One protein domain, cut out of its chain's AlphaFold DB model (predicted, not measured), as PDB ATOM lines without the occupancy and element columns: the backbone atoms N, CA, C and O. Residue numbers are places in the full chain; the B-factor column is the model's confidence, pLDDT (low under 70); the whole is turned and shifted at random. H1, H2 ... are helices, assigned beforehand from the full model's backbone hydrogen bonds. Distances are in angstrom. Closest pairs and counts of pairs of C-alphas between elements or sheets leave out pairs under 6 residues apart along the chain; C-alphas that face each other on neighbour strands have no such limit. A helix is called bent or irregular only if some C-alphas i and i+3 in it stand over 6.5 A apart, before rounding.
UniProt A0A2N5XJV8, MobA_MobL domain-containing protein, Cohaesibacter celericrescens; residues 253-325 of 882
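AT A GLANCE: This is residues 253 to 325 of the 882 residues of the protein "MobA_MobL domain-containing protein" of Cohaesibacter celericrescens (UniProt A0A2N5XJV8). Two longer helices, H2 and H3, stand crosswise, the early part of H3 near the middle of H2, with a long loop, residues 287 to 306, joining them and tiny H1 at one far end. The 73 printed residues, all helix by class, have three named helices, H1, H2, H3 in chain order, and no named strand. The whole is compact, with a radius of gyration of the C-alphas of 12.5 A and spans of 35 by 25 by 20 A.

IN THESE COORDINATES: Find C-alpha 253 at (123.724, 140.924, 134.137); H1 runs from there to residue 256, 5.0 A. H2, residues 270 to 286, runs 24.2 A. H3, residues 307 to 325, runs 27.2 A to C-alpha 325 at (116.680, 154.640, 169.546); it is irregular, C-alphas 308 and 311 being 7.1 A apart.

HOW THE PARTS SIT: H1 is apart from H2. H1 and H3 are close but not clearly touching; their closest C-alphas, Ala 255 and Pro 308, are 7.0 A apart. H2, with residues 276 to 280 alone, and H3, with 309 to 313 alone, only just touch, with 3 pairs of C-alphas within 8 A; the closest, Ile 280 and Ser 310, are 7.2 A apart. Their lines are about perpendicular, 83 degrees. Every O i to N i+4 pair is within hydrogen-bond range in H2, 13 of 15 in H3; H1 is too short for one.

THE WHOLE: The C-alphas farthest apart, Gln 253 and Gln 325, are 38.6 A apart. The printed part has no cut; both links are long. Look for pLDDT under 70 at residues 253 to 264 and 290 to 294.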
ATOM      1  N   GLN A 253     124.542 140.520 135.298       52.69
ATOM      2  CA  GLN A 253     123.724 140.924 134.137       52.69
ATOM      3  C   GLN A 253     122.208 140.741 134.342       52.69
ATOM      4  O   GLN A 253     121.411 141.345 133.625       52.69
ATOM      5  N   LYS A 254     121.781 139.878 135.272       57.34
ATOM      6  CA  LYS A 254     120.365 139.720 135.654       57.34
ATOM      7  C   LYS A 254     119.913 140.753 136.676       57.34
ATOM      8  O   LYS A 254     118.736 141.101 136.653       57.34
ATOM      9  N   ALA A 255     120.823 141.209 137.532       52.28
ATOM     10  CA  ALA A 255     120.626 142.395 138.339       52.28
ATOM     11  C   ALA A 255     120.583 143.624 137.422       52.28
ATOM     12  O   ALA A 255     119.511 144.168 137.233       52.28
ATOM     13  N   GLN A 256     121.639 143.935 136.664       55.19
ATOM     14  CA  GLN A 256     121.740 145.143 135.823       55.19
ATOM     15  C   GLN A 256     120.587 145.348 134.816       55.19
ATOM     16  O   GLN A 256     120.300 146.471 134.421       55.19
ATOM     17  N   ARG A 257     119.889 144.279 134.397       56.56
ATOM     18  CA  ARG A 257     118.667 144.356 133.560       56.56
ATOM     19  C   ARG A 257     117.386 144.743 134.324       56.56
ATOM     20  O   ARG A 257     116.359 144.971 133.692       56.56
ATOM     21  N   LYS A 258     117.442 144.776 135.651       53.16
ATOM     22  CA  LYS A 258     116.499 145.391 136.593       53.16
ATOM     23  C   LYS A 258     117.017 146.736 137.109       53.16
ATOM     24  O   LYS A 258     116.206 147.637 137.296       53.16
ATOM     25  N   ASP A 259     118.328 146.862 137.335       45.53
ATOM     26  CA  ASP A 259     118.945 147.916 138.162       45.53
ATOM     27  C   ASP A 259     118.937 149.347 137.577       45.53
ATOM     28  O   ASP A 259     119.714 150.190 138.010       45.53
ATOM     29  N   GLY A 260     118.051 149.655 136.627       52.19
ATOM     30  CA  GLY A 260     117.657 151.045 136.368       52.19
ATOM     31  C   GLY A 260     116.721 151.568 137.464       52.19
ATOM     32  O   GLY A 260     116.980 152.599 138.068       52.19
ATOM     33  N   GLU A 261     115.652 150.816 137.752       51.94
ATOM     34  CA  GLU A 261     114.594 151.196 138.716       51.94
ATOM     35  C   GLU A 261     114.094 149.994 139.549       51.94
ATOM     36  O   GLU A 261     113.590 150.128 140.662       51.94
ATOM     37  N   ASN A 262     114.278 148.768 139.045       50.66
ATOM     38  CA  ASN A 262     113.806 147.525 139.661       50.66
ATOM     39  C   ASN A 262     114.878 146.822 140.530       50.66
ATOM     40  O   ASN A 262     114.694 145.654 140.898       50.66
ATOM     41  N   ALA A 263     115.974 147.521 140.855       57.22
ATOM     42  CA  ALA A 263     116.954 147.105 141.869       57.22
ATOM     43  C   ALA A 263     116.374 147.137 143.289       57.22
ATOM     44  O   ALA A 263     116.752 146.305 144.109       57.22
ATOM     45  N   HIS A 264     115.470 148.086 143.584       68.81
ATOM     46  CA  HIS A 264     115.034 148.325 144.960       68.81
ATOM     47  C   HIS A 264     114.485 147.051 145.604       68.81
ATOM     48  O   HIS A 264     113.716 146.306 144.986       68.81
ATOM     49  N   ILE A 265     114.856 146.825 146.866       71.38
ATOM     50  CA  ILE A 265     114.429 145.659 147.649       71.38
ATOM     51  C   ILE A 265     112.894 145.544 147.703       71.38
ATOM     52  O   ILE A 265     112.353 144.438 147.756       71.38
ATOM     53  N   ASP A 266     112.185 146.667 147.563       74.00
ATOM     54  CA  ASP A 266     110.726 146.709 147.493       74.00
ATOM     55  C   ASP A 266     110.114 146.080 146.243       74.00
ATOM     56  O   ASP A 266     109.077 145.419 146.342       74.00
ATOM     57  N   ASN A 267     110.795 146.184 145.101       71.81
ATOM     58  CA  ASN A 267     110.367 145.615 143.820       71.81
ATOM     59  C   ASN A 267     110.591 144.085 143.749       71.81
ATOM     60  O   ASN A 267     110.371 143.438 142.719       71.81
ATOM     61  N   LEU A 268     111.012 143.467 144.860       74.19
ATOM     62  CA  LEU A 268     110.997 142.024 145.074       74.19
ATOM     63  C   LEU A 268     109.668 141.585 145.700       74.19
ATOM     64  O   LEU A 268     109.211 142.156 146.690       74.19
ATOM     65  N   THR A 269     109.092 140.486 145.194       76.62
ATOM     66  CA  THR A 269     107.918 139.862 145.831       76.62
ATOM     67  C   THR A 269     108.224 139.529 147.299       76.62
ATOM     68  O   THR A 269     109.358 139.128 147.571       76.62
ATOM     69  N   PRO A 270     107.265 139.607 148.247       80.06
ATOM     70  CA  PRO A 270     107.557 139.499 149.683       80.06
ATOM     71  C   PRO A 270     108.391 138.270 150.073       80.06
ATOM     72  O   PRO A 270     109.351 138.386 150.826       80.06
ATOM     73  N   LYS A 271     108.124 137.107 149.464       73.81
ATOM     74  CA  LYS A 271     108.920 135.885 149.669       73.81
ATOM     75  C   LYS A 271     110.356 135.978 149.132       73.81
ATOM     76  O   LYS A 271     111.266 135.393 149.710       73.81
ATOM     77  N   THR A 272     110.566 136.677 148.018       74.12
ATOM     78  CA  THR A 272     111.910 136.932 147.472       74.12
ATOM     79  C   THR A 272     112.641 137.962 148.328       74.12
ATOM     80  O   THR A 272     113.822 137.786 148.598       74.12
ATOM     81  N   ARG A 273     111.926 138.994 148.798       83.81
ATOM     82  CA  ARG A 273     112.431 140.017 149.717       83.81
ATOM     83  C   ARG A 273     112.919 139.385 151.020       83.81
ATOM     84  O   ARG A 273     114.088 139.531 151.353       83.81
ATOM     85  N   GLN A 274     112.068 138.598 151.684       84.50
ATOM     86  CA  GLN A 274     112.413 137.833 152.884       84.50
ATOM     87  C   GLN A 274     113.643 136.943 152.653       84.50
ATOM     88  O   GLN A 274     114.606 137.050 153.401       84.50
ATOM     89  N   ALA A 275     113.664 136.141 151.583       79.88
ATOM     90  CA  ALA A 275     114.807 135.274 151.294       79.88
ATOM     91  C   ALA A 275     116.115 136.054 151.033       79.88
ATOM     92  O   ALA A 275     117.193 135.560 151.359       79.88
ATOM     93  N   VAL A 276     116.047 137.262 150.458       85.19
ATOM     94  CA  VAL A 276     117.211 138.155 150.315       85.19
ATOM     95  C   VAL A 276     117.668 138.680 151.679       85.19
ATOM     96  O   VAL A 276     118.858 138.580 151.964       85.19
ATOM     97  N   ARG A 277     116.749 139.131 152.549       86.62
ATOM     98  CA  ARG A 277     117.066 139.557 153.929       86.62
ATOM     99  C   ARG A 277     117.717 138.433 154.735       86.62
ATOM    100  O   ARG A 277     118.785 138.637 155.293       86.62
ATOM    101  N   GLU A 278     117.131 137.236 154.721       87.62
ATOM    102  CA  GLU A 278     117.674 136.039 155.383       87.62
ATOM    103  C   GLU A 278     119.099 135.724 154.896       87.62
ATOM    104  O   GLU A 278     119.992 135.509 155.709       87.62
ATOM    105  N   ASN A 279     119.356 135.772 153.580       87.62
ATOM    106  CA  ASN A 279     120.707 135.556 153.045       87.62
ATOM    107  C   ASN A 279     121.702 136.653 153.468       87.62
ATOM    108  O   ASN A 279     122.871 136.339 153.674       87.62
ATOM    109  N   ILE A 280     121.275 137.918 153.563       87.69
ATOM    110  CA  ILE A 280     122.141 139.034 153.977       87.69
ATOM    111  C   ILE A 280     122.465 138.941 155.476       87.69
ATOM    112  O   ILE A 280     123.636 139.015 155.837       87.69
ATOM    113  N   LEU A 281     121.468 138.674 156.327       87.62
ATOM    114  CA  LEU A 281     121.658 138.446 157.765       87.62
ATOM    115  C   LEU A 281     122.612 137.276 158.029       87.62
ATOM    116  O   LEU A 281     123.599 137.444 158.737       87.62
ATOM    117  N   THR A 282     122.408 136.130 157.369       87.69
ATOM    118  CA  THR A 282     123.329 134.986 157.478       87.69
ATOM    119  C   THR A 282     124.754 135.331 157.023       87.69
ATOM    120  O   THR A 282     125.709 134.761 157.544       87.69
ATOM    121  N   ILE A 283     124.955 136.256 156.077       88.38
ATOM    122  CA  ILE A 283     126.307 136.709 155.704       88.38
ATOM    123  C   ILE A 283     126.918 137.577 156.813       88.38
ATOM    124  O   ILE A 283     128.061 137.333 157.191       88.38
ATOM    125  N   LEU A 284     126.164 138.522 157.382       86.25
ATOM    126  CA  LEU A 284     126.629 139.364 158.494       86.25
ATOM    127  C   LEU A 284     127.007 138.529 159.731       86.25
ATOM    128  O   LEU A 284     128.098 138.699 160.278       86.25
ATOM    129  N   GLU A 285     126.166 137.559 160.104       86.75
ATOM    130  CA  GLU A 285     126.423 136.605 161.194       86.75
ATOM    131  C   GLU A 285     127.714 135.796 160.972       86.75
ATOM    132  O   GLU A 285     128.556 135.707 161.870       86.75
ATOM    133  N   ASN A 286     127.902 135.242 159.765       88.31
ATOM    134  CA  ASN A 286     129.094 134.458 159.408       88.31
ATOM    135  C   ASN A 286     130.382 135.295 159.353       88.31
ATOM    136  O   ASN A 286     131.463 134.751 159.557       88.31
ATOM    137  N   HIS A 287     130.283 136.600 159.087       87.69
ATOM    138  CA  HIS A 287     131.412 137.534 159.137       87.69
ATOM    139  C   HIS A 287     131.634 138.148 160.532       87.69
ATOM    140  O   HIS A 287     132.517 138.987 160.691       87.69
ATOM    141  N   HIS A 288     130.856 137.734 161.542       87.31
ATOM    142  CA  HIS A 288     130.865 138.283 162.905       87.31
ATOM    143  C   HIS A 288     130.634 139.804 162.976       87.31
ATOM    144  O   HIS A 288     130.988 140.454 163.963       87.31
ATOM    145  N   LEU A 289     129.989 140.370 161.954       81.75
ATOM    146  CA  LEU A 289     129.592 141.771 161.924       81.75
ATOM    147  C   LEU A 289     128.378 141.936 162.839       81.75
ATOM    148  O   LEU A 289     127.243 141.629 162.475       81.75
ATOM    149  N   SER A 290     128.649 142.355 164.076       65.94
ATOM    150  CA  SER A 290     127.610 142.621 165.071       65.94
ATOM    151  C   SER A 290     126.640 143.695 164.572       65.94
ATOM    152  O   SER A 290     127.017 144.566 163.793       65.94
ATOM    153  N   HIS A 291     125.408 143.692 165.082       59.53
ATOM    154  CA  HIS A 291     124.361 144.637 164.674       59.53
ATOM    155  C   HIS A 291     124.630 146.108 165.096       59.53
ATOM    156  O   HIS A 291     123.744 146.944 164.965       59.53
ATOM    157  N   SER A 292     125.825 146.447 165.597       61.56
ATOM    158  CA  SER A 292     126.265 147.821 165.878       61.56
ATOM    159  C   SER A 292     126.795 148.483 164.599       61.56
ATOM    160  O   SER A 292     128.000 148.547 164.368       61.56
ATOM    161  N   MET A 293     125.882 148.952 163.747       59.41
ATOM    162  CA  MET A 293     126.129 149.338 162.346       59.41
ATOM    163  C   MET A 293     126.762 150.741 162.174       59.41
ATOM    164  O   MET A 293     126.347 151.518 161.314       59.41
ATOM    165  N   SER A 294     127.750 151.096 163.005       66.06
ATOM    166  CA  SER A 294     128.427 152.406 162.964       66.06
ATOM    167  C   SER A 294     129.452 152.547 161.834       66.06
ATOM    168  O   SER A 294     129.791 153.666 161.457       66.06
ATOM    169  N   GLU A 295     129.952 151.433 161.296       71.56
ATOM    170  CA  GLU A 295     130.898 151.407 160.176       71.56
ATOM    171  C   GLU A 295     130.215 150.901 158.891       71.56
ATOM    172  O   GLU A 295     129.377 149.995 158.953       71.56
ATOM    173  N   PRO A 296     130.548 151.459 157.710       72.25
ATOM    174  CA  PRO A 296     129.990 150.998 156.445       72.25
ATOM    175  C   PRO A 296     130.505 149.592 156.112       72.25
ATOM    176  O   PRO A 296     131.704 149.374 155.952       72.25
ATOM    177  N   ILE A 297     129.583 148.638 155.973       79.19
ATOM    178  CA  ILE A 297     129.899 147.253 155.606       79.19
ATOM    179  C   ILE A 297     130.552 147.210 154.221       79.19
ATOM    180  O   ILE A 297     129.981 147.709 153.251       79.19
ATOM    181  N   ASP A 298     131.707 146.548 154.115       83.00
ATOM    182  CA  ASP A 298     132.376 146.298 152.835       83.00
ATOM    183  C   ASP A 298     131.462 145.480 151.895       83.00
ATOM    184  O   ASP A 298     131.181 144.308 152.177       83.00
ATOM    185  N   PRO A 299     131.015 146.032 150.749       77.81
ATOM    186  CA  PRO A 299     130.147 145.310 149.826       77.81
ATOM    187  C   PRO A 299     130.827 144.081 149.200       77.81
ATOM    188  O   PRO A 299     130.135 143.231 148.631       77.81
ATOM    189  N   ALA A 300     132.154 143.927 149.301       84.62
ATOM    190  CA  ALA A 300     132.860 142.746 148.818       84.62
ATOM    191  C   ALA A 300     132.428 141.450 149.529       84.62
ATOM    192  O   ALA A 300     132.395 140.413 148.858       84.62
ATOM    193  N   ILE A 301     132.018 141.500 150.813       87.00
ATOM    194  CA  ILE A 301     131.567 140.307 151.566       87.00
ATOM    195  C   ILE A 301     130.324 139.662 150.940       87.00
ATOM    196  O   ILE A 301     130.111 138.453 151.039       87.00
ATOM    197  N   TYR A 302     129.498 140.459 150.260       84.94
ATOM    198  CA  TYR A 302     128.312 139.963 149.585       84.94
ATOM    199  C   TYR A 302     128.682 139.351 148.226       84.94
ATOM    200  O   TYR A 302     129.325 140.012 147.404       84.94
ATOM    201  N   PRO A 303     128.218 138.126 147.910       79.75
ATOM    202  CA  PRO A 303     128.297 137.585 146.557       79.75
ATOM    203  C   PRO A 303     127.627 138.531 145.552       79.75
ATOM    204  O   PRO A 303     126.583 139.103 145.865       79.75
ATOM    205  N   ASP A 304     128.140 138.626 144.319       74.62
ATOM    206  CA  ASP A 304     127.705 139.613 143.303       74.62
ATOM    207  C   ASP A 304     126.182 139.687 143.077       74.62
ATOM    208  O   ASP A 304     125.644 140.715 142.679       74.62
ATOM    209  N   ARG A 305     125.470 138.580 143.328       74.50
ATOM    210  CA  ARG A 305     124.006 138.464 143.220       74.50
ATOM    211  C   ARG A 305     123.222 139.233 144.301       74.50
ATOM    212  O   ARG A 305     122.005 139.328 144.168       74.50
ATOM    213  N   LEU A 306     123.881 139.661 145.382       82.62
ATOM    214  CA  LEU A 306     123.287 140.319 146.553       82.62
ATOM    215  C   LEU A 306     123.715 141.785 146.715       82.62
ATOM    216  O   LEU A 306     122.919 142.545 147.252       82.62
ATOM    217  N   ARG A 307     124.884 142.202 146.200       82.69
ATOM    218  CA  ARG A 307     125.350 143.610 146.248       82.69
ATOM    219  C   ARG A 307     124.316 144.660 145.785       82.69
ATOM    220  O   ARG A 307     124.189 145.673 146.450       82.69
ATOM    221  N   PRO A 308     123.493 144.436 144.740       80.38
ATOM    222  CA  PRO A 308     122.444 145.395 144.356       80.38
ATOM    223  C   PRO A 308     121.355 145.622 145.423       80.38
ATOM    224  O   PRO A 308     120.561 146.549 145.303       80.38
ATOM    225  N   TYR A 309     121.293 144.761 146.444       81.69
ATOM    226  CA  TYR A 309     120.317 144.805 147.533       81.69
ATOM    227  C   TYR A 309     120.960 145.043 148.908       81.69
ATOM    228  O   TYR A 309     120.216 145.262 149.864       81.69
ATOM    229  N   SER A 310     122.296 144.994 149.038       83.69
ATOM    230  CA  SER A 310     122.970 145.217 150.326       83.69
ATOM    231  C   SER A 310     122.705 146.618 150.835       83.69
ATOM    232  O   SER A 310     122.258 146.779 151.960       83.69
ATOM    233  N   ASP A 311     122.896 147.618 149.987       79.31
ATOM    234  CA  ASP A 311     122.936 149.019 150.398       79.31
ATOM    235  C   ASP A 311     121.535 149.492 150.827       79.31
ATOM    236  O   ASP A 311     121.375 150.172 151.838       79.31
ATOM    237  N   ALA A 312     120.499 149.021 150.122       79.75
ATOM    238  CA  ALA A 312     119.100 149.224 150.490       79.75
ATOM    239  C   ALA A 312     118.718 148.501 151.797       79.75
ATOM    240  O   ALA A 312     117.976 149.057 152.602       79.75
ATOM    241  N   PHE A 313     119.228 147.286 152.034       82.50
ATOM    242  CA  PHE A 313     118.969 146.543 153.274       82.50
ATOM    243  C   PHE A 313     119.723 147.118 154.482       82.50
ATOM    244  O   PHE A 313     119.166 147.198 155.573       82.50
ATOM    245  N   VAL A 314     120.976 147.536 154.291       76.69
ATOM    246  CA  VAL A 314     121.792 148.226 155.297       76.69
ATOM    247  C   VAL A 314     121.117 149.535 155.686       76.69
ATOM    248  O   VAL A 314     120.944 149.786 156.874       76.69
ATOM    249  N   LYS A 315     120.632 150.312 154.707       79.81
ATOM    250  CA  LYS A 315     119.823 151.498 154.988       79.81
ATOM    251  C   LYS A 315     118.549 151.154 155.769       79.81
ATOM    252  O   LYS A 315     118.351 151.718 156.834       79.81
ATOM    253  N   GLU A 316     117.730 150.204 155.305       81.19
ATOM    254  CA  GLU A 316     116.498 149.797 156.011       81.19
ATOM    255  C   GLU A 316     116.772 149.349 157.461       81.19
ATOM    256  O   GLU A 316     116.006 149.663 158.371       81.19
ATOM    257  N   THR A 317     117.887 148.650 157.690       75.75
ATOM    258  CA  THR A 317     118.310 148.195 159.024       75.75
ATOM    259  C   THR A 317     118.731 149.368 159.910       75.75
ATOM    260  O   THR A 317     118.313 149.438 161.065       75.75
ATOM    261  N   ASN A 318     119.513 150.307 159.375       73.44
ATOM    262  CA  ASN A 318     119.993 151.478 160.107       73.44
ATOM    263  C   ASN A 318     118.852 152.460 160.420       73.44
ATOM    264  O   ASN A 318     118.737 152.907 161.559       73.44
ATOM    265  N   ASP A 319     117.976 152.738 159.450       77.12
ATOM    266  CA  ASP A 319     116.773 153.562 159.627       77.12
ATOM    267  C   ASP A 319     115.861 152.948 160.716       77.12
ATOM    268  O   ASP A 319     115.375 153.647 161.607       77.12
ATOM    269  N   GLY A 320     115.688 151.617 160.707       77.25
ATOM    270  CA  GLY A 320     114.938 150.886 161.733       77.25
ATOM    271  C   GLY A 320     115.576 150.935 163.128       77.25
ATOM    272  O   GLY A 320     114.866 151.081 164.122       77.25
ATOM    273  N   GLN A 321     116.907 150.866 163.226       74.62
ATOM    274  CA  GLN A 321     117.618 151.030 164.500       74.62
ATOM    275  C   GLN A 321     117.520 152.460 165.045       74.62
ATOM    276  O   GLN A 321     117.328 152.629 166.249       74.62
ATOM    277  N   GLN A 322     117.596 153.479 164.184       76.06
ATOM    278  CA  GLN A 322     117.404 154.874 164.593       76.06
ATOM    279  C   GLN A 322     115.988 155.117 165.122       76.06
ATOM    280  O   GLN A 322     115.839 155.771 166.149       76.06
ATOM    281  N   MET A 323     114.956 154.535 164.499       74.38
ATOM    282  CA  MET A 323     113.588 154.597 165.030       74.38
ATOM    283  C   MET A 323     113.480 153.989 166.436       74.38
ATOM    284  O   MET A 323     112.904 154.619 167.317       74.38
ATOM    285  N   ILE A 324     114.094 152.825 166.683       76.06
ATOM    286  CA  ILE A 324     114.102 152.192 168.016       76.06
ATOM    287  C   ILE A 324     114.841 153.063 169.051       76.06
ATOM    288  O   ILE A 324     114.382 153.183 170.185       76.06
ATOM    289  N   GLN A 325     115.950 153.709 168.671       75.56
ATOM    290  CA  GLN A 325     116.680 154.640 169.546       75.56
ATOM    291  C   GLN A 325     115.885 155.924 169.838       75.56
ATOM    292  O   GLN A 325     115.914 156.435 170.957       75.56
TER     293      GLN A 325